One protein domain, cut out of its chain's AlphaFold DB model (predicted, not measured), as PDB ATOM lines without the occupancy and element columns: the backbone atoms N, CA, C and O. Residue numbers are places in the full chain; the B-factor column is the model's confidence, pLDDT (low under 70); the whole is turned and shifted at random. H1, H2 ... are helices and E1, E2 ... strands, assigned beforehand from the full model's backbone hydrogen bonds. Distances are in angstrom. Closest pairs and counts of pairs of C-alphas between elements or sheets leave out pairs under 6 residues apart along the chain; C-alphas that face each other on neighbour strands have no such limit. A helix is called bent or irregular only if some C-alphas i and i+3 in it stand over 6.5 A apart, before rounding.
ATOM      1  N   SER A  10      37.066 -21.426 -64.741       92.44
ATOM      2  CA  SER A  10      36.783 -20.051 -64.314       92.44
ATOM      3  C   SER A  10      35.306 -19.808 -64.019       92.44
ATOM      4  O   SER A  10      34.998 -19.108 -63.060       92.44
ATOM      5  N   GLU A  11      34.394 -20.389 -64.803       95.25
ATOM      6  CA  GLU A  11      32.951 -20.278 -64.552       95.25
ATOM      7  C   GLU A  11      32.566 -21.023 -63.271       95.25
ATOM      8  O   GLU A  11      31.870 -20.465 -62.428       95.25
ATOM      9  N   VAL A  12      33.112 -22.225 -63.058       94.44
ATOM     10  CA  VAL A  12      32.926 -22.981 -61.808       94.44
ATOM     11  C   VAL A  12      33.449 -22.194 -60.600       94.44
ATOM     12  O   VAL A  12      32.751 -22.061 -59.594       94.44
ATOM     13  N   ALA A  13      34.650 -21.617 -60.701       93.88
ATOM     14  CA  ALA A  13      35.231 -20.806 -59.632       93.88
ATOM     15  C   ALA A  13      34.422 -19.527 -59.355       93.88
ATOM     16  O   ALA A  13      34.313 -19.113 -58.200       93.88
ATOM     17  N   ALA A  14      33.837 -18.910 -60.386       96.19
ATOM     18  CA  ALA A  14      32.958 -17.755 -60.231       96.19
ATOM     19  C   ALA A  14      31.662 -18.131 -59.497       96.19
ATOM     20  O   ALA A  14      31.272 -17.436 -58.559       96.19
ATOM     21  N   THR A  15      31.040 -19.259 -59.856       96.12
ATOM     22  CA  THR A  15      29.850 -19.775 -59.167       96.12
ATOM     23  C   THR A  15      30.142 -20.102 -57.703       96.12
ATOM     24  O   THR A  15      29.430 -19.627 -56.821       96.12
ATOM     25  N   ALA A  16      31.227 -20.825 -57.413       97.75
ATOM     26  CA  ALA A  16      31.631 -21.104 -56.035       97.75
ATOM     27  C   ALA A  16      31.987 -19.825 -55.258       97.75
ATOM     28  O   ALA A  16      31.684 -19.710 -54.074       97.75
ATOM     29  N   GLY A  17      32.592 -18.836 -55.924       98.06
ATOM     30  CA  GLY A  17      32.852 -17.518 -55.348       98.06
ATOM     31  C   GLY A  17      31.574 -16.787 -54.935       98.06
ATOM     32  O   GLY A  17      31.547 -16.172 -53.872       98.06
ATOM     33  N   TRP A  18      30.506 -16.897 -55.727       97.94
ATOM     34  CA  TRP A  18      29.206 -16.336 -55.366       97.94
ATOM     35  C   TRP A  18      28.581 -17.063 -54.170       97.94
ATOM     36  O   TRP A  18      28.162 -16.401 -53.223       97.94
ATOM     37  N   ILE A  19      28.605 -18.401 -54.151       98.38
ATOM     38  CA  ILE A  19      28.117 -19.192 -53.005       98.38
ATOM     39  C   ILE A  19      28.873 -18.803 -51.723       98.38
ATOM     40  O   ILE A  19      28.261 -18.541 -50.692       98.38
ATOM     41  N   ALA A  20      30.202 -18.683 -51.795       98.50
ATOM     42  CA  ALA A  20      31.017 -18.260 -50.657       98.50
ATOM     43  C   ALA A  20      30.663 -16.838 -50.188       98.50
ATOM     44  O   ALA A  20      30.704 -16.555 -48.996       98.50
ATOM     45  N   SER A  21      30.284 -15.943 -51.108       97.81
ATOM     46  CA  SER A  21      29.918 -14.560 -50.771       97.81
ATOM     47  C   SER A  21      28.596 -14.430 -50.010       97.81
ATOM     48  O   SER A  21      28.386 -13.416 -49.347       97.81
ATOM     49  N   VAL A  22      27.713 -15.433 -50.101       97.88
ATOM     50  CA  VAL A  22      26.434 -15.453 -49.371       97.88
ATOM     51  C   VAL A  22      26.497 -16.261 -48.075       97.88
ATOM     52  O   VAL A  22      25.589 -16.146 -47.255       97.88
ATOM     53  N   GLN A  23      27.556 -17.052 -47.868       98.69
ATOM     54  CA  GLN A  23      27.758 -17.807 -46.636       98.69
ATOM     55  C   GLN A  23      27.900 -16.861 -45.431       98.69
ATOM     56  O   GLN A  23      28.676 -15.904 -45.450       98.69
ATOM     57  N   LEU A  24      27.156 -17.145 -44.366       98.44
ATOM     58  CA  LEU A  24      27.208 -16.406 -43.112       98.44
ATOM     59  C   LEU A  24      28.436 -16.811 -42.273       98.44
ATOM     60  O   LEU A  24      28.968 -17.911 -42.443       98.44
ATOM     61  N   PRO A  25      28.887 -15.967 -41.320       97.62
ATOM     62  CA  PRO A  25      30.058 -16.265 -40.486       97.62
ATOM     63  C   PRO A  25      29.953 -17.556 -39.664       97.62
ATOM     64  O   PRO A  25      30.970 -18.126 -39.274       97.62
ATOM     65  N   ASP A  26      28.734 -18.017 -39.387       97.19
ATOM     66  CA  ASP A  26      28.461 -19.265 -38.680       97.19
ATOM     67  C   ASP A  26      28.438 -20.493 -39.607       97.19
ATOM     68  O   ASP A  26      28.184 -21.598 -39.133       97.19
ATOM     69  N   GLY A  27      28.699 -20.331 -40.906       98.44
ATOM     70  CA  GLY A  27      28.717 -21.392 -41.910       98.44
ATOM     71  C   GLY A  27      27.383 -21.643 -42.620       98.44
ATOM     72  O   GLY A  27      27.376 -22.391 -43.602       98.44
ATOM     73  N   MET A  28      26.271 -21.029 -42.196       98.50
ATOM     74  CA  MET A  28      24.989 -21.132 -42.904       98.50
ATOM     75  C   MET A  28      25.127 -20.592 -44.333       98.50
ATOM     76  O   MET A  28      25.740 -19.551 -44.547       98.50
ATOM     77  N   ILE A  29      24.546 -21.277 -45.318       98.56
ATOM     78  CA  ILE A  29      24.498 -20.835 -46.717       98.56
ATOM     79  C   ILE A  29      23.023 -20.661 -47.088       98.56
ATOM     80  O   ILE A  29      22.349 -21.655 -47.362       98.56
ATOM     81  N   PRO A  30      22.505 -19.425 -47.063       98.00
ATOM     82  CA  PRO A  30      21.170 -19.111 -47.552       98.00
ATOM     83  C   PRO A  30      21.022 -19.374 -49.055       98.00
ATOM     84  O   PRO A  30      21.987 -19.264 -49.810       98.00
ATOM     85  N   TRP A  31      19.795 -19.626 -49.513       96.75
ATOM     86  CA  TRP A  31      19.469 -19.776 -50.942       96.75
ATOM     87  C   TRP A  31      19.810 -18.524 -51.761       96.75
ATOM     88  O   TRP A  31      20.140 -18.597 -52.943       96.75
ATOM     89  N   TYR A  32      19.697 -17.360 -51.130       95.69
ATOM     90  CA  TYR A  32      20.013 -16.047 -51.676       95.69
ATOM     91  C   TYR A  32      20.332 -15.089 -50.516       95.69
ATOM     92  O   TYR A  32      19.978 -15.390 -49.373       95.69
ATOM     93  N   PRO A  33      20.973 -13.930 -50.762       96.69
ATOM     94  CA  PRO A  33      21.292 -12.975 -49.701       96.69
ATOM     95  C   PRO A  33      20.064 -12.605 -48.853       96.69
ATOM     96  O   PRO A  33      19.091 -12.060 -49.371       96.69
ATOM     97  N   GLY A  34      20.116 -12.903 -47.551       94.50
ATOM     98  CA  GLY A  34      19.024 -12.644 -46.603       94.50
ATOM     99  C   GLY A  34      17.842 -13.623 -46.665       94.50
ATOM    100  O   GLY A  34      16.834 -13.369 -46.013       94.50
ATOM    101  N   GLY A  35      17.939 -14.704 -47.444       96.38
ATOM    102  CA  GLY A  35      16.925 -15.758 -47.526       96.38
ATOM    103  C   GLY A  35      17.070 -16.847 -46.460       96.38
ATOM    104  O   GLY A  35      17.928 -16.775 -45.578       96.38
ATOM    105  N   HIS A  36      16.244 -17.889 -46.576       97.44
ATOM    106  CA  HIS A  36      16.358 -19.093 -45.756       97.44
ATOM    107  C   HIS A  36      17.460 -20.043 -46.242       97.44
ATOM    108  O   HIS A  36      17.970 -19.911 -47.357       97.44
ATOM    109  N   ALA A  37      17.782 -21.041 -45.423       97.88
ATOM    110  CA  ALA A  37      18.515 -22.239 -45.817       97.88
ATOM    111  C   ALA A  37      17.757 -23.498 -45.383       97.88
ATOM    112  O   ALA A  37      17.048 -23.487 -44.376       97.88
ATOM    113  N   ASP A  38      17.979 -24.595 -46.095       97.50
ATOM    114  CA  ASP A  38      17.603 -25.942 -45.673       97.50
ATOM    115  C   ASP A  38      18.828 -26.866 -45.736       97.50
ATOM    116  O   ASP A  38      19.741 -26.617 -46.531       97.50
ATOM    117  N   PRO A  39      18.862 -27.944 -44.938       97.56
ATOM    118  CA  PRO A  39      20.003 -28.852 -44.905       97.56
ATOM    119  C   PRO A  39      20.373 -29.490 -46.250       97.56
ATOM    120  O   PRO A  39      21.551 -29.759 -46.481       97.56
ATOM    121  N   TRP A  40      19.410 -29.727 -47.146       97.81
ATOM    122  CA  TRP A  40      19.668 -30.403 -48.416       97.81
ATOM    123  C   TRP A  40      20.396 -29.470 -49.389       97.81
ATOM    124  O   TRP A  40      21.492 -29.802 -49.845       97.81
ATOM    125  N   ASN A  41      19.872 -28.257 -49.618       97.56
ATOM    126  CA  ASN A  41      20.562 -27.253 -50.442       97.56
ATOM    127  C   ASN A  41      21.884 -26.812 -49.807       97.56
ATOM    128  O   ASN A  41      22.831 -26.473 -50.515       97.56
ATOM    129  N   HIS A  42      21.976 -26.830 -48.476       98.06
ATOM    130  CA  HIS A  42      23.210 -26.502 -47.768       98.06
ATOM    131  C   HIS A  42      24.335 -27.498 -48.063       98.06
ATOM    132  O   HIS A  42      25.461 -27.091 -48.353       98.06
ATOM    133  N   VAL A  43      24.023 -28.798 -48.070       98.56
ATOM    134  CA  VAL A  43      24.969 -29.851 -48.461       98.56
ATOM    135  C   VAL A  43      25.380 -29.704 -49.930       98.56
ATOM    136  O   VAL A  43      26.575 -29.762 -50.219       98.56
ATOM    137  N   GLU A  44      24.441 -29.450 -50.847       98.38
ATOM    138  CA  GLU A  44      24.756 -29.192 -52.265       98.38
ATOM    139  C   GLU A  44      25.685 -27.983 -52.437       98.38
ATOM    140  O   GLU A  44      26.680 -28.031 -53.165       98.38
ATOM    141  N   ALA A  45      25.416 -26.896 -51.710       98.38
ATOM    142  CA  ALA A  45      26.260 -25.712 -51.719       98.38
ATOM    143  C   ALA A  45      27.669 -26.012 -51.182       98.38
ATOM    144  O   ALA A  45      28.657 -25.542 -51.750       98.38
ATOM    145  N   ALA A  46      27.789 -26.844 -50.143       98.56
ATOM    146  CA  ALA A  46      29.078 -27.307 -49.637       98.56
ATOM    147  C   ALA A  46      29.839 -28.157 -50.674       98.56
ATOM    148  O   ALA A  46      31.044 -27.965 -50.857       98.56
ATOM    149  N   MET A  47      29.154 -29.049 -51.403       98.38
ATOM    150  CA  MET A  47      29.760 -29.810 -52.504       98.38
ATOM    151  C   MET A  47      30.251 -28.878 -53.623       98.38
ATOM    152  O   MET A  47      31.386 -29.013 -54.085       98.38
ATOM    153  N   ALA A  48      29.448 -27.884 -54.015       97.88
ATOM    154  CA  ALA A  48      29.817 -26.905 -55.037       97.88
ATOM    155  C   ALA A  48      31.024 -26.043 -54.622       97.88
ATOM    156  O   ALA A  48      31.937 -25.821 -55.424       97.88
ATOM    157  N   LEU A  49      31.073 -25.600 -53.360       98.50
ATOM    158  CA  LEU A  49      32.231 -24.908 -52.789       98.50
ATOM    159  C   LEU A  49      33.488 -25.779 -52.868       98.50
ATOM    160  O   LEU A  49      34.544 -25.301 -53.290       98.50
ATOM    161  N   LEU A  50      33.373 -27.065 -52.530       97.31
ATOM    162  CA  LEU A  50      34.498 -27.990 -52.568       97.31
ATOM    163  C   LEU A  50      35.053 -28.169 -53.990       97.31
ATOM    164  O   LEU A  50      36.265 -28.058 -54.180       97.31
ATOM    165  N   VAL A  51      34.184 -28.358 -54.990       94.94
ATOM    166  CA  VAL A  51      34.577 -28.421 -56.413       94.94
ATOM    167  C   VAL A  51      35.257 -27.127 -56.862       94.94
ATOM    168  O   VAL A  51      36.248 -27.163 -57.587       94.94
ATOM    169  N   GLY A  52      34.758 -25.978 -56.407       95.69
ATOM    170  CA  GLY A  52      35.337 -24.665 -56.693       95.69
ATOM    171  C   GLY A  52      36.617 -24.332 -55.916       95.69
ATOM    172  O   GLY A  52      37.086 -23.195 -55.985       95.69
ATOM    173  N   GLY A  53      37.179 -25.277 -55.154       95.56
ATOM    174  CA  GLY A  53      38.402 -25.082 -54.370       95.56
ATOM    175  C   GLY A  53      38.218 -24.245 -53.096       95.56
ATOM    176  O   GLY A  53      39.202 -23.807 -52.503       95.56
ATOM    177  N   ARG A  54      36.976 -24.021 -52.657       98.06
ATOM    178  CA  ARG A  54      36.592 -23.293 -51.433       98.06
ATOM    179  C   ARG A  54      36.391 -24.273 -50.276       98.06
ATOM    180  O   ARG A  54      35.296 -24.458 -49.747       98.06
ATOM    181  N   ARG A  55      37.461 -25.000 -49.939       97.81
ATOM    182  CA  ARG A  55      37.391 -26.101 -48.969       97.81
ATOM    183  C   ARG A  55      37.018 -25.617 -47.567       97.81
ATOM    184  O   ARG A  55      36.207 -26.263 -46.918       97.81
ATOM    185  N   ALA A  56      37.587 -24.508 -47.097       98.38
ATOM    186  CA  ALA A  56      37.316 -24.013 -45.748       98.38
ATOM    187  C   ALA A  56      35.833 -23.645 -45.568       98.38
ATOM    188  O   ALA A  56      35.223 -24.002 -44.564       98.38
ATOM    189  N   GLU A  57      35.252 -23.007 -46.579       98.75
ATOM    190  CA  GLU A  57      33.845 -22.626 -46.657       98.75
ATOM    191  C   GLU A  57      32.931 -23.860 -46.690       98.75
ATOM    192  O   GLU A  57      31.956 -23.932 -45.937       98.75
ATOM    193  N   ALA A  58      33.281 -24.875 -47.489       98.62
ATOM    194  CA  ALA A  58      32.553 -26.145 -47.539       98.62
ATOM    195  C   ALA A  58      32.542 -26.863 -46.177       98.62
ATOM    196  O   ALA A  58      31.505 -27.339 -45.720       98.62
ATOM    197  N   GLU A  59      33.685 -26.925 -45.489       98.69
ATOM    198  CA  GLU A  59      33.750 -27.560 -44.170       98.69
ATOM    199  C   GLU A  59      33.053 -26.727 -43.084       98.69
ATOM    200  O   GLU A  59      32.466 -27.291 -42.159       98.69
ATOM    201  N   ALA A  60      33.087 -25.394 -43.178       98.81
ATOM    202  CA  ALA A  60      32.327 -24.518 -42.286       98.81
ATOM    203  C   ALA A  60      30.817 -24.754 -42.424       98.81
ATOM    204  O   ALA A  60      30.118 -24.792 -41.407       98.81
ATOM    205  N   ALA A  61      30.344 -24.989 -43.653       98.69
ATOM    206  CA  ALA A  61      28.966 -25.362 -43.934       98.69
ATOM    207  C   ALA A  61      28.600 -26.712 -43.291       98.69
ATOM    208  O   ALA A  61      27.689 -26.793 -42.471       98.69
ATOM    209  N   LEU A  62      29.373 -27.768 -43.535       98.69
ATOM    210  CA  LEU A  62      29.091 -29.076 -42.927       98.69
ATOM    211  C   LEU A  62      29.105 -29.028 -41.385       98.69
ATOM    212  O   LEU A  62      28.282 -29.665 -40.729       98.69
ATOM    213  N   ARG A  63      29.976 -28.206 -40.781       98.69
ATOM    214  CA  ARG A  63      29.984 -27.978 -39.325       98.69
ATOM    215  C   ARG A  63      28.808 -27.133 -38.824       98.69
ATOM    216  O   ARG A  63      28.477 -27.228 -37.644       98.69
ATOM    217  N   TRP A  64      28.190 -26.299 -39.662       98.56
ATOM    218  CA  TRP A  64      26.954 -25.599 -39.295       98.56
ATOM    219  C   TRP A  64      25.830 -26.604 -39.051       98.56
ATOM    220  O   TRP A  64      25.206 -26.538 -37.996       98.56
ATOM    221  N   LEU A  65      25.676 -27.606 -39.927       98.56
ATOM    222  CA  LEU A  65      24.700 -28.687 -39.733       98.56
ATOM    223  C   LEU A  65      24.916 -29.417 -38.405       98.56
ATOM    224  O   LEU A  65      23.964 -29.655 -37.672       98.56
ATOM    225  N   ALA A  66      26.166 -29.701 -38.044       98.50
ATOM    226  CA  ALA A  66      26.483 -30.311 -36.754       98.50
ATOM    227  C   ALA A  66      26.040 -29.453 -35.555       98.50
ATOM    228  O   ALA A  66      25.544 -29.982 -34.565       98.50
ATOM    229  N   ARG A  67      26.202 -28.125 -35.634       97.81
ATOM    230  CA  ARG A  67      25.804 -27.195 -34.561       97.81
ATOM    231  C   ARG A  67      24.295 -26.981 -34.470       97.81
ATOM    232  O   ARG A  67      23.809 -26.663 -33.389       97.81
ATOM    233  N   THR A  68      23.576 -27.104 -35.583       97.44
ATOM    234  CA  THR A  68      22.126 -26.860 -35.658       97.44
ATOM    235  C   THR A  68      21.285 -28.132 -35.593       97.44
ATOM    236  O   THR A  68      20.054 -28.037 -35.594       97.44
ATOM    237  N   GLN A  69      21.923 -29.306 -35.509       98.56
ATOM    238  CA  GLN A  69      21.232 -30.581 -35.352       98.56
ATOM    239  C   GLN A  69      20.433 -30.598 -34.048       98.56
ATOM    240  O   GLN A  69      20.899 -30.196 -32.980       98.56
ATOM    241  N   LEU A  70      19.200 -31.075 -34.145       98.12
ATOM    242  CA  LEU A  70      18.294 -31.203 -33.018       98.12
ATOM    243  C   LEU A  70      18.636 -32.442 -32.186       98.12
ATOM    244  O   LEU A  70      19.267 -33.385 -32.658       98.12
ATOM    245  N   ALA A  71      18.154 -32.474 -30.943       97.44
ATOM    246  CA  ALA A  71      18.437 -33.565 -30.006       97.44
ATOM    247  C   ALA A  71      17.979 -34.954 -30.497       97.44
ATOM    248  O   ALA A  71      18.495 -35.969 -30.040       97.44
ATOM    249  N   ASP A  72      17.007 -35.011 -31.408       97.12
ATOM    250  CA  ASP A  72      16.505 -36.255 -31.988       97.12
ATOM    251  C   ASP A  72      17.281 -36.714 -33.236       97.12
ATOM    252  O   ASP A  72      16.952 -37.770 -33.788       97.12
ATOM    253  N   GLY A  73      18.292 -35.944 -33.659       98.31
ATOM    254  CA  GLY A  73      19.131 -36.174 -34.835       98.31
ATOM    255  C   GLY A  73      18.658 -35.473 -36.110       98.31
ATOM    256  O   GLY A  73      19.351 -35.531 -37.124       98.31
ATOM    257  N   SER A  74      17.497 -34.817 -36.088       98.56
ATOM    258  CA  SER A  74      16.921 -34.163 -37.266       98.56
ATOM    259  C   SER A  74      17.358 -32.702 -37.426       98.56
ATOM    260  O   SER A  74      18.027 -32.126 -36.567       98.56
ATOM    261  N   TRP A  75      16.908 -32.088 -38.520       98.62
ATOM    262  CA  TRP A  75      16.925 -30.644 -38.740       98.62
ATOM    263  C   TRP A  75      15.534 -30.162 -39.150       98.62
ATOM    264  O   TRP A  75      14.753 -30.908 -39.743       98.62
ATOM    265  N   CYS A  76      15.237 -28.901 -38.850       98.19
ATOM    266  CA  CYS A  76      14.065 -28.220 -39.381       98.19
ATOM    267  C   CYS A  76      14.164 -28.088 -40.909       98.19
ATOM    268  O   CYS A  76      15.259 -28.057 -41.474       98.19
ATOM    269  N   LEU A  77      13.013 -27.988 -41.569       97.12
ATOM    270  CA  LEU A  77      12.926 -27.903 -43.021       97.12
ATOM    271  C   LEU A  77      13.547 -26.602 -43.525       97.12
ATOM    272  O   LEU A  77      14.274 -26.640 -44.508       97.12
ATOM    273  N   TYR A  78      13.312 -25.484 -42.828       98.19
ATOM    274  CA  TYR A  78      13.884 -24.185 -43.181       98.19
ATOM    275  C   TYR A  78      14.348 -23.392 -41.958       98.19
ATOM    276  O   TYR A  78      13.664 -23.317 -40.931       98.19
ATOM    277  N   TYR A  79      15.495 -22.740 -42.114       98.38
ATOM    278  CA  TYR A  79      16.116 -21.842 -41.147       98.38
ATOM    279  C   TYR A  79      16.287 -20.447 -41.747       98.38
ATOM    280  O   TYR A  79      16.640 -20.308 -42.915       98.38
ATOM    281  N   LEU A  80      16.103 -19.420 -40.923       98.12
ATOM    282  CA  LEU A  80      16.545 -18.049 -41.166       98.12
ATOM    283  C   LEU A  80      17.867 -17.812 -40.428       98.12
ATOM    284  O   LEU A  80      18.246 -18.589 -39.552       98.12
ATOM    285  N   ALA A  81      18.545 -16.708 -40.740       95.38
ATOM    286  CA  ALA A  81      19.784 -16.328 -40.057       95.38
ATOM    287  C   ALA A  81      19.615 -16.195 -38.528       95.38
ATOM    288  O   ALA A  81      20.569 -16.389 -37.779       95.38
ATOM    289  N   ASP A  82      18.410 -15.860 -38.067       94.12
ATOM    290  CA  ASP A  82      18.075 -15.601 -36.670       94.12
ATOM    291  C   ASP A  82      16.991 -16.540 -36.105       94.12
ATOM    292  O   ASP A  82      16.468 -16.290 -35.016       94.12
ATOM    293  N   GLY A  83      16.664 -17.647 -36.786       95.88
ATOM    294  CA  GLY A  83      15.659 -18.574 -36.268       95.88
ATOM    295  C   GLY A  83      15.247 -19.713 -37.196       95.88
ATOM    296  O   GLY A  83      15.889 -20.018 -38.193       95.88
ATOM    297  N   VAL A  84      14.142 -20.363 -36.839       98.06
ATOM    298  CA  VAL A  84      13.506 -21.416 -37.642       98.06
ATOM    299  C   VAL A  84      12.338 -20.799 -38.405       98.06
ATOM    300  O   VAL A  84      11.465 -20.194 -37.785       98.06
ATOM    301  N   GLU A  85      12.307 -20.966 -39.728       98.00
ATOM    302  CA  GLU A  85      11.158 -20.573 -40.558       98.00
ATOM    303  C   GLU A  85      10.095 -21.674 -40.559       98.00
ATOM    304  O   GLU A  85       8.916 -21.409 -40.330       98.00
ATOM    305  N   ASP A  86      10.521 -22.921 -40.775       98.00
ATOM    306  CA  ASP A  86       9.628 -24.072 -40.849       98.00
ATOM    307  C   ASP A  86      10.151 -25.213 -39.969       98.00
ATOM    308  O   ASP A  86      11.136 -25.866 -40.323       98.00
ATOM    309  N   PRO A  87       9.499 -25.478 -38.823       97.88
ATOM    310  CA  PRO A  87       9.937 -26.496 -37.882       97.88
ATOM    311  C   PRO A  87       9.578 -27.925 -38.304       97.88
ATOM    312  O   PRO A  87       9.832 -28.852 -37.541       97.88
ATOM    313  N   ARG A  88       8.960 -28.171 -39.462       98.12
ATOM    314  CA  ARG A  88       8.738 -29.551 -39.931       98.12
ATOM    315  C   ARG A  88      10.067 -30.225 -40.256       98.12
ATOM    316  O   ARG A  88      11.074 -29.558 -40.452       98.12
ATOM    317  N   ARG A  89      10.086 -31.553 -40.283       98.12
ATOM    318  CA  ARG A  89      11.263 -32.361 -40.626       98.12
ATOM    319  C   ARG A  89      10.970 -33.145 -41.898       98.12
ATOM    320  O   ARG A  89       9.878 -33.696 -42.048       98.12
ATOM    321  N   ASP A  90      11.967 -33.248 -42.765       98.00
ATOM    322  CA  ASP A  90      11.971 -34.154 -43.914       98.00
ATOM    323  C   ASP A  90      13.158 -35.129 -43.755       98.00
ATOM    324  O   ASP A  90      14.312 -34.692 -43.675       98.00
ATOM    325  N   PRO A  91      12.924 -36.452 -43.651       97.75
ATOM    326  CA  PRO A  91      13.991 -37.427 -43.479       97.75
ATOM    327  C   PRO A  91      14.918 -37.542 -44.687       97.75
ATOM    328  O   PRO A  91      16.077 -37.899 -44.499       97.75
ATOM    329  N   ASN A  92      14.475 -37.213 -45.902       97.25
ATOM    330  CA  ASN A  92      15.391 -37.122 -47.037       97.25
ATOM    331  C   ASN A  92      16.409 -36.005 -46.807       97.25
ATOM    332  O   ASN A  92      17.614 -36.235 -46.896       97.25
ATOM    333  N   VAL A  93      15.924 -34.827 -46.420       96.75
ATOM    334  CA  VAL A  93      16.772 -33.677 -46.091       96.75
ATOM    335  C   VAL A  93      17.756 -34.023 -44.966       96.75
ATOM    336  O   VAL A  93      18.939 -33.709 -45.065       96.75
ATOM    337  N   CYS A  94      17.305 -34.748 -43.937       98.19
ATOM    338  CA  CYS A  94      18.165 -35.166 -42.826       98.19
ATOM    339  C   CYS A  94      19.203 -36.230 -43.227       98.19
ATOM    340  O   CYS A  94      20.338 -36.188 -42.758       98.19
ATOM    341  N   ALA A  95      18.846 -37.185 -44.089       98.44
ATOM    342  CA  ALA A  95      19.769 -38.233 -44.528       98.44
ATOM    343  C   ALA A  95      20.936 -37.670 -45.356       98.44
ATOM    344  O   ALA A  95      22.033 -38.235 -45.347       98.44
ATOM    345  N   TYR A  96      20.707 -36.560 -46.062       98.56
ATOM    346  CA  TYR A  96      21.590 -36.091 -47.125       98.56
ATOM    347  C   TYR A  96      22.987 -35.654 -46.664       98.56
ATOM    348  O   TYR A  96      23.941 -35.712 -47.443       98.56
ATOM    349  N   LEU A  97      23.164 -35.326 -45.376       98.56
ATOM    350  CA  LEU A  97      24.488 -35.071 -44.797       98.56
ATOM    351  C   LEU A  97      25.459 -36.244 -45.026       98.56
ATOM    352  O   LEU A  97      26.648 -36.018 -45.256       98.56
ATOM    353  N   ALA A  98      24.966 -37.487 -45.017       98.69
ATOM    354  CA  ALA A  98      25.792 -38.663 -45.280       98.69
ATOM    355  C   ALA A  98      26.399 -38.642 -46.694       98.69
ATOM    356  O   ALA A  98      27.580 -38.947 -46.863       98.69
ATOM    357  N   ALA A  99      25.615 -38.238 -47.699       98.50
ATOM    358  CA  ALA A  99      26.097 -38.066 -49.067       98.50
ATOM    359  C   ALA A  99      27.114 -36.916 -49.151       98.50
ATOM    360  O   ALA A  99      28.180 -37.086 -49.740       98.50
ATOM    361  N   GLY A 100      26.839 -35.790 -48.479       98.31
ATOM    362  CA  GLY A 100      27.750 -34.645 -48.347       98.31
ATOM    363  C   GLY A 100      29.132 -35.004 -47.810       98.31
ATOM    364  O   GLY A 100      30.155 -34.666 -48.410       98.31
ATOM    365  N   LEU A 101      29.175 -35.721 -46.688       98.38
ATOM    366  CA  LEU A 101      30.433 -36.111 -46.052       98.38
ATOM    367  C   LEU A 101      31.166 -37.201 -46.824       98.38
ATOM    368  O   LEU A 101      32.393 -37.153 -46.929       98.38
ATOM    369  N   TRP A 102      30.433 -38.152 -47.403       98.62
ATOM    370  CA  TRP A 102      31.034 -39.149 -48.279       98.62
ATOM    371  C   TRP A 102      31.662 -38.500 -49.516       98.62
ATOM    372  O   TRP A 102      32.806 -38.796 -49.857       98.62
ATOM    373  N   TYR A 103      30.961 -37.549 -50.138       98.44
ATOM    374  CA  TYR A 103      31.484 -36.760 -51.248       98.44
ATOM    375  C   TYR A 103      32.749 -35.986 -50.859       98.44
ATOM    376  O   TYR A 103      33.758 -36.061 -51.562       98.44
ATOM    377  N   HIS A 104      32.731 -35.286 -49.719       98.44
ATOM    378  CA  HIS A 104      33.909 -34.570 -49.217       98.44
ATOM    379  C   HIS A 104      35.109 -35.504 -49.046       98.44
ATOM    380  O   HIS A 104      36.209 -35.183 -49.510       98.44
ATOM    381  N   HIS A 105      34.895 -36.681 -48.456       98.25
ATOM    382  CA  HIS A 105      35.936 -37.688 -48.302       98.25
ATOM    383  C   HIS A 105      36.483 -38.164 -49.656       98.25
ATOM    384  O   HIS A 105      37.699 -38.207 -49.836       98.25
ATOM    385  N   LEU A 106      35.614 -38.467 -50.625       98.31
ATOM    386  CA  LEU A 106      36.029 -38.912 -51.959       98.31
ATOM    387  C   LEU A 106      36.858 -37.859 -52.708       98.31
ATOM    388  O   LEU A 106      37.830 -38.207 -53.374       98.31
ATOM    389  N   VAL A 107      36.491 -36.580 -52.598       97.38
ATOM    390  CA  VAL A 107      37.197 -35.486 -53.285       97.38
ATOM    391  C   VAL A 107      38.523 -35.146 -52.605       97.38
ATOM    392  O   VAL A 107      39.504 -34.840 -53.282       97.38
ATOM    393  N   THR A 108      38.573 -35.171 -51.272       96.81
ATOM    394  CA  THR A 108      39.746 -34.701 -50.515       96.81
ATOM    395  C   THR A 108      40.700 -35.809 -50.079       96.81
ATOM    396  O   THR A 108      41.851 -35.521 -49.752       96.81
ATOM    397  N   GLY A 109      40.224 -37.055 -50.003       95.44
ATOM    398  CA  GLY A 109      40.900 -38.165 -49.331       95.44
ATOM    399  C   GLY A 109      41.024 -37.995 -47.810       95.44
ATOM    400  O   GLY A 109      41.618 -38.845 -47.144       95.44
ATOM    401  N   ASP A 110      40.496 -36.909 -47.233       91.94
ATOM    402  CA  ASP A 110      40.631 -36.604 -45.814       91.94
ATOM    403  C   ASP A 110      39.559 -37.343 -45.008       91.94
ATOM    404  O   ASP A 110      38.365 -37.274 -45.296       91.94
ATOM    405  N   ARG A 111      39.992 -38.075 -43.983       96.31
ATOM    406  CA  ARG A 111      39.105 -38.812 -43.071       96.31
ATOM    407  C   ARG A 111      38.758 -38.010 -41.820       96.31
ATOM    408  O   ARG A 111      37.886 -38.431 -41.071       96.31
ATOM    409  N   ARG A 112      39.428 -36.880 -41.567       97.94
ATOM    410  CA  ARG A 112      39.288 -36.114 -40.318       97.94
ATOM    411  C   ARG A 112      37.899 -35.525 -40.164       97.94
ATOM    412  O   ARG A 112      37.287 -35.762 -39.135       97.94
ATOM    413  N   LEU A 113      37.395 -34.816 -41.177       97.94
ATOM    414  CA  LEU A 113      36.048 -34.242 -41.119       97.94
ATOM    415  C   LEU A 113      34.977 -35.336 -41.081       97.94
ATOM    416  O   LEU A 113      34.006 -35.218 -40.343       97.94
ATOM    417  N   LEU A 114      35.179 -36.416 -41.845       98.00
ATOM    418  CA  LEU A 114      34.278 -37.563 -41.832       98.00
ATOM    419  C   LEU A 114      34.181 -38.175 -40.426       98.00
ATOM    420  O   LEU A 114      33.079 -38.409 -39.952       98.00
ATOM    421  N   ALA A 115      35.315 -38.382 -39.749       98.50
ATOM    422  CA  ALA A 115      35.354 -38.883 -38.375       98.50
ATOM    423  C   ALA A 115      34.810 -37.863 -37.359       98.50
ATOM    424  O   ALA A 115      34.107 -38.240 -36.429       98.50
ATOM    425  N   GLU A 116      35.109 -36.573 -37.544       98.56
ATOM    426  CA  GLU A 116      34.612 -35.471 -36.707       98.56
ATOM    427  C   GLU A 116      33.079 -35.415 -36.713       98.56
ATOM    428  O   GLU A 116      32.461 -35.283 -35.659       98.56
ATOM    429  N   LEU A 117      32.467 -35.530 -37.895       98.69
ATOM    430  CA  LEU A 117      31.024 -35.385 -38.089       98.69
ATOM    431  C   LEU A 117      30.277 -36.723 -38.144       98.69
ATOM    432  O   LEU A 117      29.067 -36.746 -38.364       98.69
ATOM    433  N   TRP A 118      30.965 -37.835 -37.890       98.69
ATOM    434  CA  TRP A 118      30.357 -39.161 -37.871       98.69
ATOM    435  C   TRP A 118      29.183 -39.285 -36.883       98.69
ATOM    436  O   TRP A 118      28.112 -39.714 -37.319       98.69
ATOM    437  N   PRO A 119      29.279 -38.817 -35.616       98.75
ATOM    438  CA  PRO A 119      28.151 -38.891 -34.682       98.75
ATOM    439  C   PRO A 119      26.900 -38.142 -35.170       98.75
ATOM    440  O   PRO A 119      25.774 -38.514 -34.842       98.75
ATOM    441  N   VAL A 120      27.086 -37.100 -35.988       98.88
ATOM    442  CA  VAL A 120      25.997 -36.308 -36.579       98.88
ATOM    443  C   VAL A 120      25.257 -37.134 -37.637       98.88
ATOM    444  O   VAL A 120      24.026 -37.141 -37.661       98.88
ATOM    445  N   VAL A 121      25.991 -37.878 -38.474       98.75
ATOM    446  CA  VAL A 121      25.421 -38.822 -39.454       98.75
ATOM    447  C   VAL A 121      24.676 -39.951 -38.753       98.75
ATOM    448  O   VAL A 121      23.562 -40.289 -39.150       98.75
ATOM    449  N   GLU A 122      25.257 -40.512 -37.694       98.75
ATOM    450  CA  GLU A 122      24.623 -41.580 -36.920       98.75
ATOM    451  C   GLU A 122      23.294 -41.128 -36.310       98.75
ATOM    452  O   GLU A 122      22.291 -41.834 -36.430       98.75
ATOM    453  N   ALA A 123      23.259 -39.936 -35.707       98.81
ATOM    454  CA  ALA A 123      22.035 -39.364 -35.162       98.81
ATOM    455  C   ALA A 123      20.989 -39.101 -36.260       98.81
ATOM    456  O   ALA A 123      19.818 -39.458 -36.096       98.81
ATOM    457  N   ALA A 124      21.412 -38.551 -37.401       98.81
ATOM    458  CA  ALA A 124      20.540 -38.267 -38.539       98.81
ATOM    459  C   ALA A 124      19.906 -39.534 -39.120       98.81
ATOM    460  O   ALA A 124      18.690 -39.601 -39.300       98.81
ATOM    461  N   LEU A 125      20.696 -40.580 -39.360       98.75
ATOM    462  CA  LEU A 125      20.161 -41.847 -39.855       98.75
ATOM    463  C   LEU A 125      19.349 -42.579 -38.792       98.75
ATOM    464  O   LEU A 125      18.335 -43.191 -39.120       98.75
ATOM    465  N   GLY A 126      19.709 -42.439 -37.517       98.69
ATOM    466  CA  GLY A 126      18.866 -42.868 -36.408       98.69
ATOM    467  C   GLY A 126      17.475 -42.226 -36.448       98.69
ATOM    468  O   GLY A 126      16.487 -42.914 -36.208       98.69
ATOM    469  N   PHE A 127      17.367 -40.934 -36.783       98.69
ATOM    470  CA  PHE A 127      16.083 -40.261 -37.016       98.69
ATOM    471  C   PHE A 127      15.335 -40.839 -38.223       98.69
ATOM    472  O   PHE A 127      14.178 -41.241 -38.096       98.69
ATOM    473  N   VAL A 128      16.006 -40.937 -39.369       98.69
ATOM    474  CA  VAL A 128      15.414 -41.413 -40.629       98.69
ATOM    475  C   VAL A 128      14.867 -42.833 -40.495       98.69
ATOM    476  O   VAL A 128      13.745 -43.116 -40.912       98.69
ATOM    477  N   LEU A 129      15.624 -43.733 -39.866       98.44
ATOM    478  CA  LEU A 129      15.242 -45.136 -39.730       98.44
ATOM    479  C   LEU A 129      14.077 -45.357 -38.756       98.44
ATOM    480  O   LEU A 129      13.355 -46.339 -38.914       98.44
ATOM    481  N   ARG A 130      13.808 -44.431 -37.821       98.06
ATOM    482  CA  ARG A 130      12.568 -44.462 -37.015       98.06
ATOM    483  C   ARG A 130      11.308 -44.238 -37.853       98.06
ATOM    484  O   ARG A 130      10.226 -44.628 -37.423       98.06
ATOM    485  N   LEU A 131      11.437 -43.624 -39.029       98.50
ATOM    486  CA  LEU A 131      10.333 -43.377 -39.959       98.50
ATOM    487  C   LEU A 131      10.184 -44.479 -41.016       98.50
ATOM    488  O   LEU A 131       9.218 -44.453 -41.789       98.50
ATOM    489  N   GLN A 132      11.092 -45.460 -41.048       98.56
ATOM    490  CA  GLN A 132      10.971 -46.608 -41.939       98.56
ATOM    491  C   GLN A 132       9.823 -47.522 -41.495       98.56
ATOM    492  O   GLN A 132       9.752 -47.968 -40.351       98.56
ATOM    493  N   GLN A 133       8.922 -47.815 -42.423       98.38
ATOM    494  CA  GLN A 133       7.761 -48.668 -42.210       98.38
ATOM    495  C   GLN A 133       8.120 -50.153 -42.382       98.38
ATOM    496  O   GLN A 133       9.128 -50.479 -43.017       98.38
ATOM    497  N   PRO A 134       7.285 -51.090 -41.885       97.06
ATOM    498  CA  PRO A 134       7.539 -52.528 -42.020       97.06
ATOM    499  C   PRO A 134       7.721 -53.016 -43.465       97.06
ATOM    500  O   PRO A 134       8.335 -54.056 -43.686       97.06
ATOM    501  N   GLY A 135       7.188 -52.285 -44.452       96.38
ATOM    502  CA  GLY A 135       7.373 -52.589 -45.870       96.38
ATOM    503  C   GLY A 135       8.690 -52.127 -46.482       96.38
ATOM    504  O   GLY A 135       8.987 -52.530 -47.603       96.38
ATOM    505  N   GLY A 136       9.480 -51.335 -45.756       97.69
ATOM    506  CA  GLY A 136      10.753 -50.780 -46.203       97.69
ATOM    507  C   GLY A 136      10.693 -49.314 -46.627       97.69
ATOM    508  O   GLY A 136      11.725 -48.653 -46.558       97.69
ATOM    509  N   GLU A 137       9.527 -48.795 -47.006       97.88
ATOM    510  CA  GLU A 137       9.293 -47.389 -47.341       97.88
ATOM    511  C   GLU A 137       9.535 -46.459 -46.143       97.88
ATOM    512  O   GLU A 137       9.310 -46.845 -44.996       97.88
ATOM    513  N   VAL A 138       9.981 -45.225 -46.388       98.56
ATOM    514  CA  VAL A 138      10.207 -44.224 -45.332       98.56
ATOM    515  C   VAL A 138       9.191 -43.098 -45.480       98.56
ATOM    516  O   VAL A 138       9.018 -42.550 -46.571       98.56
ATOM    517  N   LEU A 139       8.502 -42.763 -44.386       98.50
ATOM    518  CA  LEU A 139       7.544 -41.655 -44.370       98.50
ATOM    519  C   LEU A 139       8.260 -40.348 -44.711       98.50
ATOM    520  O   LEU A 139       9.324 -40.084 -44.168       98.50
ATOM    521  N   TRP A 140       7.692 -39.531 -45.597       96.94
ATOM    522  CA  TRP A 140       8.422 -38.392 -46.179       96.94
ATOM    523  C   TRP A 140       8.505 -37.157 -45.270       96.94
ATOM    524  O   TRP A 140       9.176 -36.194 -45.623       96.94
ATOM    525  N   SER A 141       7.803 -37.135 -44.137       97.38
ATOM    526  CA  SER A 141       7.758 -35.956 -43.273       97.38
ATOM    527  C   SER A 141       7.483 -36.298 -41.814       97.38
ATOM    528  O   SER A 141       6.933 -37.353 -41.492       97.38
ATOM    529  N   MET A 142       7.800 -35.350 -40.940       98.06
ATOM    530  CA  MET A 142       7.338 -35.290 -39.558       98.06
ATOM    531  C   MET A 142       6.973 -33.840 -39.216       98.06
ATOM    532  O   MET A 142       7.714 -32.909 -39.535       98.06
ATOM    533  N   ASP A 143       5.814 -33.649 -38.593       97.81
ATOM    534  CA  ASP A 143       5.351 -32.345 -38.136       97.81
ATOM    535  C   ASP A 143       6.156 -31.857 -36.923       97.81
ATOM    536  O   ASP A 143       6.884 -32.605 -36.270       97.81
ATOM    537  N   ALA A 144       6.036 -30.567 -36.611       94.94
ATOM    538  CA  ALA A 144       6.822 -29.928 -35.556       94.94
ATOM    539  C   ALA A 144       6.599 -30.522 -34.154       94.94
ATOM    540  O   ALA A 144       7.488 -30.424 -33.309       94.94
ATOM    541  N   ASP A 145       5.429 -31.121 -33.922       95.56
ATOM    542  CA  ASP A 145       5.036 -31.783 -32.675       95.56
ATOM    543  C   ASP A 145       5.480 -33.257 -32.595       95.56
ATOM    544  O   ASP A 145       5.194 -33.936 -31.609       95.56
ATOM    545  N   GLY A 146       6.194 -33.747 -33.613       95.69
ATOM    546  CA  GLY A 146       6.653 -35.129 -33.707       95.69
ATOM    547  C   GLY A 146       5.670 -36.074 -34.398       95.69
ATOM    548  O   GLY A 146       5.967 -37.264 -34.519       95.69
ATOM    549  N   THR A 147       4.519 -35.586 -34.875       97.81
ATOM    550  CA  THR A 147       3.560 -36.415 -35.613       97.81
ATOM    551  C   THR A 147       4.163 -36.845 -36.955       97.81
ATOM    552  O   THR A 147       4.486 -35.993 -37.783       97.81
ATOM    553  N   PRO A 148       4.334 -38.152 -37.220       97.44
ATOM    554  CA  PRO A 148       4.864 -38.605 -38.497       97.44
ATOM    555  C   PRO A 148       3.836 -38.410 -39.620       97.44
ATOM    556  O   PRO A 148       2.621 -38.496 -39.415       97.44
ATOM    557  N   GLY A 149       4.335 -38.187 -40.836       95.69
ATOM    558  CA  GLY A 149       3.526 -38.149 -42.048       95.69
ATOM    559  C   GLY A 149       2.778 -39.465 -42.294       95.69
ATOM    560  O   GLY A 149       3.042 -40.492 -41.680       95.69
ATOM    561  N   ARG A 150       1.810 -39.448 -43.215       96.06
ATOM    562  CA  ARG A 150       0.924 -40.607 -43.456       96.06
ATOM    563  C   ARG A 150       1.333 -41.501 -44.623       96.06
ATOM    564  O   ARG A 150       0.741 -42.558 -44.800       96.06
ATOM    565  N   TYR A 151       2.288 -41.065 -45.434       97.06
ATOM    566  CA  TYR A 151       2.677 -41.755 -46.657       97.06
ATOM    567  C   TYR A 151       4.176 -41.608 -46.914       97.06
ATOM    568  O   TYR A 151       4.848 -40.781 -46.296       97.06
ATOM    569  N   ALA A 152       4.691 -42.419 -47.831       97.81
ATOM    570  CA  ALA A 152       6.045 -42.328 -48.356       97.81
ATOM    571  C   ALA A 152       6.022 -41.758 -49.781       97.81
ATOM    572  O   ALA A 152       5.024 -41.876 -50.496       97.81
ATOM    573  N   LEU A 153       7.136 -41.161 -50.200       97.44
ATOM    574  CA  LEU A 153       7.343 -40.667 -51.562       97.44
ATOM    575  C   LEU A 153       8.488 -41.435 -52.221       97.44
ATOM    576  O   LEU A 153       9.520 -41.648 -51.580       97.44
ATOM    577  N   VAL A 154       8.322 -41.799 -53.498       97.00
ATOM    578  CA  VAL A 154       9.355 -42.479 -54.303       97.00
ATOM    579  C   VAL A 154      10.645 -41.660 -54.332       97.00
ATOM    580  O   VAL A 154      11.732 -42.193 -54.120       97.00
ATOM    581  N   THR A 155      10.528 -40.351 -54.527       95.25
ATOM    582  CA  THR A 155      11.651 -39.408 -54.619       95.25
ATOM    583  C   THR A 155      12.458 -39.327 -53.332       95.25
ATOM    584  O   THR A 155      13.657 -39.605 -53.330       95.25
ATOM    585  N   SER A 156      11.775 -39.019 -52.226       96.38
ATOM    586  CA  SER A 156      12.357 -38.953 -50.883       96.38
ATOM    587  C   SER A 156      13.028 -40.284 -50.527       96.38
ATOM    588  O   SER A 156      14.200 -40.317 -50.168       96.38
ATOM    589  N   SER A 157      12.335 -41.402 -50.757       97.88
ATOM    590  CA  SER A 157      12.854 -42.748 -50.491       97.88
ATOM    591  C   SER A 157      14.076 -43.111 -51.338       97.88
ATOM    592  O   SER A 157      15.022 -43.707 -50.828       97.88
ATOM    593  N   SER A 158      14.108 -42.724 -52.613       97.75
ATOM    594  CA  SER A 158      15.262 -42.968 -53.489       97.75
ATOM    595  C   SER A 158      16.498 -42.193 -53.021       97.75
ATOM    596  O   SER A 158      17.598 -42.739 -52.958       97.75
ATOM    597  N   SER A 159      16.318 -40.934 -52.622       97.38
ATOM    598  CA  SER A 159      17.412 -40.108 -52.098       97.38
ATOM    599  C   SER A 159      17.911 -40.587 -50.726       97.38
ATOM    600  O   SER A 159      19.120 -40.641 -50.477       97.38
ATOM    601  N   ILE A 160      17.005 -41.053 -49.857       98.56
ATOM    602  CA  ILE A 160      17.368 -41.713 -48.594       98.56
ATOM    603  C   ILE A 160      18.172 -42.988 -48.862       98.56
ATOM    604  O   ILE A 160      19.183 -43.214 -48.201       98.56
ATOM    605  N   LEU A 161      17.777 -43.807 -49.844       98.62
ATOM    606  CA  LEU A 161      18.532 -45.003 -50.226       98.62
ATOM    607  C   LEU A 161      19.956 -44.655 -50.673       98.62
ATOM    608  O   LEU A 161      20.908 -45.320 -50.257       98.62
ATOM    609  N   HIS A 162      20.115 -43.616 -51.496       98.38
ATOM    610  CA  HIS A 162      21.435 -43.134 -51.899       98.38
ATOM    611  C   HIS A 162      22.266 -42.701 -50.682       98.38
ATOM    612  O   HIS A 162      23.389 -43.169 -50.497       98.38
ATOM    613  N   SER A 163      21.676 -41.896 -49.799       98.56
ATOM    614  CA  SER A 163      22.326 -41.406 -48.580       98.56
ATOM    615  C   SER A 163      22.731 -42.538 -47.627       98.56
ATOM    616  O   SER A 163      23.842 -42.528 -47.100       98.56
ATOM    617  N   LEU A 164      21.886 -43.563 -47.457       98.44
ATOM    618  CA  LEU A 164      22.204 -44.763 -46.674       98.44
ATOM    619  C   LEU A 164      23.400 -45.521 -47.257       98.44
ATOM    620  O   LEU A 164      24.277 -45.950 -46.510       98.44
ATOM    621  N   ARG A 165      23.483 -45.661 -48.585       98.38
ATOM    622  CA  ARG A 165      24.637 -46.301 -49.239       98.38
ATOM    623  C   ARG A 165      25.923 -45.498 -49.031       98.38
ATOM    624  O   ARG A 165      26.958 -46.094 -48.742       98.38
ATOM    625  N   CYS A 166      25.859 -44.168 -49.115       98.62
ATOM    626  CA  CYS A 166      26.985 -43.297 -48.767       98.62
ATOM    627  C   CYS A 166      27.413 -43.478 -47.306       98.62
ATOM    628  O   CYS A 166      28.605 -43.568 -47.019       98.62
ATOM    629  N   ALA A 167      26.453 -43.597 -46.391       98.62
ATOM    630  CA  ALA A 167      26.727 -43.799 -44.977       98.62
ATOM    631  C   ALA A 167      27.371 -45.157 -44.676       98.62
ATOM    632  O   ALA A 167      28.309 -45.218 -43.889       98.62
ATOM    633  N   VAL A 168      26.925 -46.235 -45.328       98.56
ATOM    634  CA  VAL A 168      27.547 -47.568 -45.221       98.56
ATOM    635  C   VAL A 168      28.985 -47.547 -45.756       98.56
ATOM    636  O   VAL A 168      29.896 -48.103 -45.136       98.56
ATOM    637  N   ALA A 169      29.225 -46.855 -46.874       98.38
ATOM    638  CA  ALA A 169      30.575 -46.681 -47.407       98.38
ATOM    639  C   ALA A 169      31.473 -45.877 -46.447       98.38
ATOM    640  O   ALA A 169      32.611 -46.269 -46.182       98.38
ATOM    641  N   ALA A 170      30.941 -44.802 -45.859       98.44
ATOM    642  CA  ALA A 170      31.621 -44.027 -44.828       98.44
ATOM    643  C   ALA A 170      31.926 -44.860 -43.570       98.44
ATOM    644  O   ALA A 170      33.056 -44.811 -43.084       98.44
ATOM    645  N   ALA A 171      30.969 -45.668 -43.097       98.31
ATOM    646  CA  ALA A 171      31.142 -46.576 -41.959       98.31
ATOM    647  C   ALA A 171      32.335 -47.510 -42.189       98.31
ATOM    648  O   ALA A 171      33.240 -47.599 -41.364       98.31
ATOM    649  N   THR A 172      32.396 -48.110 -43.383       97.50
ATOM    650  CA  THR A 172      33.490 -49.001 -43.794       97.50
ATOM    651  C   THR A 172      34.846 -48.296 -43.735       97.50
ATOM    652  O   THR A 172      35.815 -48.849 -43.218       97.50
ATOM    653  N   VAL A 173      34.930 -47.053 -44.225       97.69
ATOM    654  CA  VAL A 173      36.166 -46.254 -44.166       97.69
ATOM    655  C   VAL A 173      36.551 -45.901 -42.731       97.69
ATOM    656  O   VAL A 173      37.741 -45.788 -42.434       97.69
ATOM    657  N   LEU A 174      35.590 -45.708 -41.831       98.06
ATOM    658  CA  LEU A 174      35.848 -45.418 -40.420       98.06
ATOM    659  C   LEU A 174      36.120 -46.675 -39.578       98.06
ATOM    660  O   LEU A 174      36.723 -46.552 -38.516       98.06
ATOM    661  N   GLY A 175      35.790 -47.864 -40.086       97.69
ATOM    662  CA  GLY A 175      35.878 -49.123 -39.340       97.69
ATOM    663  C   GLY A 175      34.679 -49.363 -38.419       97.69
ATOM    664  O   GLY A 175      34.799 -50.117 -37.459       97.69
ATOM    665  N   GLU A 176      33.550 -48.715 -38.704       97.81
ATOM    666  CA  GLU A 176      32.301 -48.818 -37.952       97.81
ATOM    667  C   GLU A 176      31.385 -49.869 -38.589       97.81
ATOM    668  O   GLU A 176      31.176 -49.878 -39.804       97.81
ATOM    669  N   GLU A 177      30.805 -50.749 -37.774       95.31
ATOM    670  CA  GLU A 177      29.876 -51.777 -38.247       95.31
ATOM    671  C   GLU A 177      28.427 -51.274 -38.181       95.31
ATOM    672  O   GLU A 177      27.918 -50.937 -37.111       95.31
ATOM    673  N   ARG A 178      27.738 -51.245 -39.332       97.38
ATOM    674  CA  ARG A 178      26.341 -50.785 -39.459       97.38
ATOM    675  C   ARG A 178      25.444 -51.769 -40.232       97.38
ATOM    676  O   ARG A 178      24.829 -51.393 -41.233       97.38
ATOM    677  N   PRO A 179      25.331 -53.038 -39.782       97.50
ATOM    678  CA  PRO A 179      24.506 -54.049 -40.455       97.50
ATOM    679  C   PRO A 179      23.010 -53.691 -40.465       97.50
ATOM    680  O   PRO A 179      22.262 -54.096 -41.355       97.50
ATOM    681  N   ASP A 180      22.558 -52.907 -39.485       97.81
ATOM    682  CA  ASP A 180      21.203 -52.368 -39.425       97.81
ATOM    683  C   ASP A 180      20.911 -51.408 -40.589       97.81
ATOM    684  O   ASP A 180      19.815 -51.452 -41.156       97.81
ATOM    685  N   TRP A 181      21.895 -50.601 -41.003       98.50
ATOM    686  CA  TRP A 181      21.765 -49.681 -42.136       98.50
ATOM    687  C   TRP A 181      21.768 -50.419 -43.473       98.50
ATOM    688  O   TRP A 181      20.959 -50.099 -44.343       98.50
ATOM    689  N   GLU A 182      22.613 -51.441 -43.629       98.06
ATOM    690  CA  GLU A 182      22.627 -52.299 -44.823       98.06
ATOM    691  C   GLU A 182      21.275 -52.988 -45.030       98.06
ATOM    692  O   GLU A 182      20.699 -52.951 -46.123       98.06
ATOM    693  N   LEU A 183      20.719 -53.562 -43.959       98.25
ATOM    694  CA  LEU A 183      19.411 -54.202 -44.002       98.25
ATOM    695  C   LEU A 183      18.297 -53.189 -44.309       98.25
ATOM    696  O   LEU A 183      17.401 -53.479 -45.107       98.25
ATOM    697  N   ALA A 184      18.340 -52.000 -43.701       98.44
ATOM    698  CA  ALA A 184      17.376 -50.937 -43.967       98.44
ATOM    699  C   ALA A 184      17.421 -50.457 -45.425       98.44
ATOM    700  O   ALA A 184      16.362 -50.308 -46.043       98.44
ATOM    701  N   ALA A 185      18.620 -50.284 -45.989       98.25
ATOM    702  CA  ALA A 185      18.817 -49.949 -47.396       98.25
ATOM    703  C   ALA A 185      18.280 -51.054 -48.318       98.25
ATOM    704  O   ALA A 185      17.598 -50.759 -49.297       98.25
ATOM    705  N   GLY A 186      18.513 -52.327 -47.979       98.06
ATOM    706  CA  GLY A 186      17.971 -53.468 -48.720       98.06
ATOM    707  C   GLY A 186      16.439 -53.493 -48.749       98.06
ATOM    708  O   GLY A 186      15.842 -53.658 -49.814       98.06
ATOM    709  N   ARG A 187      15.785 -53.261 -47.599       98.44
ATOM    710  CA  ARG A 187      14.314 -53.160 -47.520       98.44
ATOM    711  C   ARG A 187      13.774 -51.997 -48.350       98.44
ATOM    712  O   ARG A 187      12.796 -52.174 -49.072       98.44
ATOM    713  N   LEU A 188      14.414 -50.831 -48.267       98.38
ATOM    714  CA  LEU A 188      14.006 -49.634 -49.001       98.38
ATOM    715  C   LEU A 188      14.153 -49.818 -50.518       98.38
ATOM    716  O   LEU A 188      13.230 -49.509 -51.266       98.38
ATOM    717  N   ALA A 189      15.274 -50.392 -50.966       98.12
ATOM    718  CA  ALA A 189      15.500 -50.721 -52.372       98.12
ATOM    719  C   ALA A 189      14.461 -51.722 -52.901       98.12
ATOM    720  O   ALA A 189      13.910 -51.528 -53.983       98.12
ATOM    721  N   HIS A 190      14.140 -52.760 -52.120       97.75
ATOM    722  CA  HIS A 190      13.097 -53.716 -52.486       97.75
ATOM    723  C   HIS A 190      11.719 -53.050 -52.605       97.75
ATOM    724  O   HIS A 190      10.992 -53.322 -53.562       97.75
ATOM    725  N   ALA A 191      11.360 -52.170 -51.664       97.94
ATOM    726  CA  ALA A 191      10.100 -51.435 -51.711       97.94
ATOM    727  C   ALA A 191      10.000 -50.579 -52.985       97.94
ATOM    728  O   ALA A 191       9.011 -50.687 -53.706       97.94
ATOM    729  N   LEU A 192      11.044 -49.804 -53.299       96.75
ATOM    730  CA  LEU A 192      11.108 -48.969 -54.503       96.75
ATOM    731  C   LEU A 192      10.973 -49.789 -55.799       96.75
ATOM    732  O   LEU A 192      10.222 -49.400 -56.687       96.75
ATOM    733  N   ALA A 193      11.657 -50.935 -55.894       96.06
ATOM    734  CA  ALA A 193      11.671 -51.755 -57.108       96.06
ATOM    735  C   ALA A 193      10.392 -52.581 -57.319       96.06
ATOM    736  O   ALA A 193      10.018 -52.883 -58.453       96.06
ATOM    737  N   HIS A 194       9.749 -53.020 -56.232       96.44
ATOM    738  CA  HIS A 194       8.750 -54.089 -56.308       96.44
ATOM    739  C   HIS A 194       7.413 -53.772 -55.647       96.44
ATOM    740  O   HIS A 194       6.481 -54.560 -55.804       96.44
ATOM    741  N   ARG A 195       7.301 -52.667 -54.901       95.94
ATOM    742  CA  ARG A 195       6.106 -52.323 -54.114       95.94
ATOM    743  C   ARG A 195       5.631 -50.880 -54.375       95.94
ATOM    744  O   ARG A 195       5.493 -50.115 -53.417       95.94
ATOM    745  N   PRO A 196       5.382 -50.475 -55.638       92.62
ATOM    746  CA  PRO A 196       4.979 -49.104 -55.968       92.62
ATOM    747  C   PRO A 196       3.702 -48.657 -55.238       92.62
ATOM    748  O   PRO A 196       3.558 -47.483 -54.918       92.62
ATOM    749  N   GLU A 197       2.808 -49.587 -54.888       94.75
ATOM    750  CA  GLU A 197       1.558 -49.314 -54.170       94.75
ATOM    751  C   GLU A 197       1.740 -48.817 -52.726       94.75
ATOM    752  O   GLU A 197       0.768 -48.421 -52.085       94.75
ATOM    753  N   ARG A 198       2.968 -48.859 -52.192       95.44
ATOM    754  CA  ARG A 198       3.309 -48.340 -50.856       95.44
ATOM    755  C   ARG A 198       3.626 -46.848 -50.849       95.44
ATOM    756  O   ARG A 198       3.730 -46.251 -49.777       95.44
ATOM    757  N   PHE A 199       3.802 -46.254 -52.022       96.94
ATOM    758  CA  PHE A 199       4.123 -44.846 -52.170       96.94
ATOM    759  C   PHE A 199       2.895 -44.077 -52.640       96.94
ATOM    760  O   PHE A 199       2.056 -44.586 -53.382       96.94
ATOM    761  N   GLU A 200       2.793 -42.828 -52.203       96.12
ATOM    762  CA  GLU A 200       1.768 -41.925 -52.710       96.12
ATOM    763  C   GLU A 200       2.019 -41.663 -54.206       96.12
ATOM    764  O   GLU A 200       3.130 -41.255 -54.561       96.12
ATOM    765  N   PRO A 201       1.020 -41.847 -55.088       91.12
ATOM    766  CA  PRO A 201       1.209 -41.684 -56.523       91.12
ATOM    767  C   PRO A 201       1.519 -40.225 -56.870       91.12
ATOM    768  O   PRO A 201       0.681 -39.327 -56.728       91.12
ATOM    769  N   LYS A 202       2.739 -39.984 -57.357       90.31
ATOM    770  CA  LYS A 202       3.227 -38.674 -57.801       90.31
ATOM    771  C   LYS A 202       3.741 -38.710 -59.246       90.31
ATOM    772  O   LYS A 202       4.450 -37.801 -59.654       90.31
ATOM    773  N   GLU A 203       3.241 -39.641 -60.064       80.19
ATOM    774  CA  GLU A 203       3.597 -39.871 -61.483       80.19
ATOM    775  C   GLU A 203       3.533 -38.620 -62.383       80.19
ATOM    776  O   GLU A 203       4.216 -38.530 -63.400       80.19
ATOM    777  N   ARG A 204       2.723 -37.620 -62.009       83.19
ATOM    778  CA  ARG A 204       2.665 -36.319 -62.697       83.19
ATOM    779  C   ARG A 204       3.983 -35.533 -62.594       83.19
ATOM    780  O   ARG A 204       4.228 -34.640 -63.407       83.19
ATOM    781  N   TRP A 205       4.801 -35.811 -61.586       85.50
ATOM    782  CA  TRP A 205       6.041 -35.111 -61.294       85.50
ATOM    783  C   TRP A 205       7.224 -35.933 -61.799       85.50
ATOM    784  O   TRP A 205       7.412 -37.077 -61.401       85.50
ATOM    785  N   ALA A 206       8.067 -35.323 -62.635       86.50
ATOM    786  CA  ALA A 206       9.195 -36.008 -63.274       86.50
ATOM    787  C   ALA A 206      10.168 -36.669 -62.282       86.50
ATOM    788  O   ALA A 206      10.879 -37.601 -62.645       86.50
ATOM    789  N   MET A 207      10.200 -36.196 -61.035       87.50
ATOM    790  CA  MET A 207      11.075 -36.724 -59.994       87.50
ATOM    791  C   MET A 207      10.826 -38.213 -59.712       87.50
ATOM    792  O   MET A 207      11.798 -38.944 -59.548       87.50
ATOM    793  N   ASP A 208       9.574 -38.686 -59.745       88.50
ATOM    794  CA  ASP A 208       9.246 -40.112 -59.556       88.50
ATOM    795  C   ASP A 208       9.856 -41.000 -60.651       88.50
ATOM    796  O   ASP A 208      10.081 -42.188 -60.435       88.50
ATOM    797  N   TRP A 209      10.158 -40.424 -61.819       86.94
ATOM    798  CA  TRP A 209      10.777 -41.144 -62.925       86.94
ATOM    799  C   TRP A 209      12.303 -41.230 -62.799       86.94
ATOM    800  O   TRP A 209      12.865 -42.301 -63.016       86.94
ATOM    801  N   TYR A 210      12.997 -40.136 -62.455       89.44
ATOM    802  CA  TYR A 210      14.468 -40.129 -62.489       89.44
ATOM    803  C   TYR A 210      15.148 -40.429 -61.149       89.44
ATOM    804  O   TYR A 210      16.274 -40.922 -61.157       89.44
ATOM    805  N   TYR A 211      14.518 -40.161 -60.000       91.62
ATOM    806  CA  TYR A 211      15.154 -40.412 -58.699       91.62
ATOM    807  C   TYR A 211      15.500 -41.892 -58.462       91.62
ATOM    808  O   TYR A 211      16.619 -42.144 -58.012       91.62
ATOM    809  N   PRO A 212      14.632 -42.871 -58.798       89.50
ATOM    810  CA  PRO A 212      14.990 -44.287 -58.698       89.50
ATOM    811  C   PRO A 212      16.229 -44.632 -59.532       89.50
ATOM    812  O   PRO A 212      17.167 -45.239 -59.021       89.50
ATOM    813  N   VAL A 213      16.298 -44.118 -60.767       90.56
ATOM    814  CA  VAL A 213      17.441 -44.319 -61.671       90.56
ATOM    815  C   VAL A 213      18.727 -43.740 -61.077       90.56
ATOM    816  O   VAL A 213      19.753 -44.418 -61.060       90.56
ATOM    817  N   LEU A 214      18.684 -42.509 -60.546       85.94
ATOM    818  CA  LEU A 214      19.835 -41.881 -59.878       85.94
ATOM    819  C   LEU A 214      20.268 -42.653 -58.625       85.94
ATOM    820  O   LEU A 214      21.460 -42.752 -58.331       85.94
ATOM    821  N   ALA A 215      19.308 -43.229 -57.905       86.69
ATOM    822  CA  ALA A 215      19.551 -44.058 -56.735       86.69
ATOM    823  C   ALA A 215      19.918 -45.511 -57.084       86.69
ATOM    824  O   ALA A 215      20.161 -46.299 -56.171       86.69
ATOM    825  N   GLY A 216      19.999 -45.883 -58.364       86.62
ATOM    826  CA  GLY A 216      20.352 -47.232 -58.808       86.62
ATOM    827  C   GLY A 216      19.315 -48.284 -58.412       86.62
ATOM    828  O   GLY A 216      19.692 -49.320 -57.849       86.62
TER     829      GLY A 216
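What this domain is: This is residues 10 to 216 of the 217 residues of the protein "Prenyltransferase" of Acidiferrimicrobium australe (UniProt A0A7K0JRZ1). The model is a curved wall of helices: H1 packs on H2 at one end, H2 with H3, H5 and H8 follow round the curve, and H9 and H10 pack on H8 at the other end. Short H4 lies near the middle, touching H2, H7 and H8, while the small strand hairpin of E1 and E2 lies far from the middle. The 207 printed residues, mostly helix by class, hold ten named helices and two named strands in the order H1 H2 H3 E1 E2 H4 H5 H6 H7 H8 H9 H10; the sheet, E1 - E2, is antiparallel. The whole is compact, with a radius of gyration of the C-alphas of 16.7 A and spans of 45 by 37 by 35 A.

Where its parts are: H1, residues 10 to 22, begins at C-alpha 10 (36.783, -20.051, -64.314) and is 18.7 A long. H2 is residues 39 to 51, 18.6 A, and H3 residues 55 to 68, 20.3 A. Strands E1, residues 78 to 80, and E2, residues 83 to 86, come before H4, residues 91 to 95. H5 is residues 97 to 108, 16.3 A, H6 residues 112 to 116, and H7 residues 118 to 130, 18.6 A. H8, the longest helix, is residues 154 to 174, 30.1 A, from C-alpha 154 (9.355, -42.479, -54.303). H9 is residues 179 to 194, 22.4 A. H10, residues 207 to 214, ends at C-alpha 214 (19.835, -41.881, -59.878); it is only just irregular, with C-alphas 209 and 212 at 6.7 A.

How they stand to each other: H2, H3 and H5 form an up and down bundle, each running against the one before. H1 and H2 form a helical hairpin at a steep tilt of 43 degrees, closest at the C-alphas of Ala 16 and Leu 49, 5.0 A. H2 and H3, another, are closest at the C-alphas of Ala 46 and Ala 58, 4.2 A. In the hairpin of E1 and E2, N 80 and O 83 are within hydrogen-bond range at 2.8 A. H4 touches H7, the C-alphas of Pro 91 and Val 128 being closest at 5.1 A. H5 touches H6, with its residues 101 to 105 alone, closest at the C-alphas of Leu 101 and Leu 114, 5.9 A. H5 touches H8 at a steep tilt of 50 degrees, closest at the C-alphas of Ala 99 and Ser 163, 5.1 A. H8 and H9 form a helical hairpin at a shallow tilt of 28 degrees, closest at the C-alphas of Leu 161 and Ala 185, 5.7 A. H8 touches H10 with residues 154 to 159 alone, closest at the C-alphas of Ser 158 and Pro 212, 5.4 A. H1 and H10 are apart. Each O i to N i+4 pair is within hydrogen-bond range in H1 to H9; in H10, 2 of 4 are.

The domain as a whole: The C-alphas farthest apart, of Ser 10 and Pro 134, are 49.1 A apart. The printed part has no cut; the links H1 to H2, H7 to H8 and H9 to H10 are long. Mean pLDDT of the printed part is 96.8, and no printed residue is under 70.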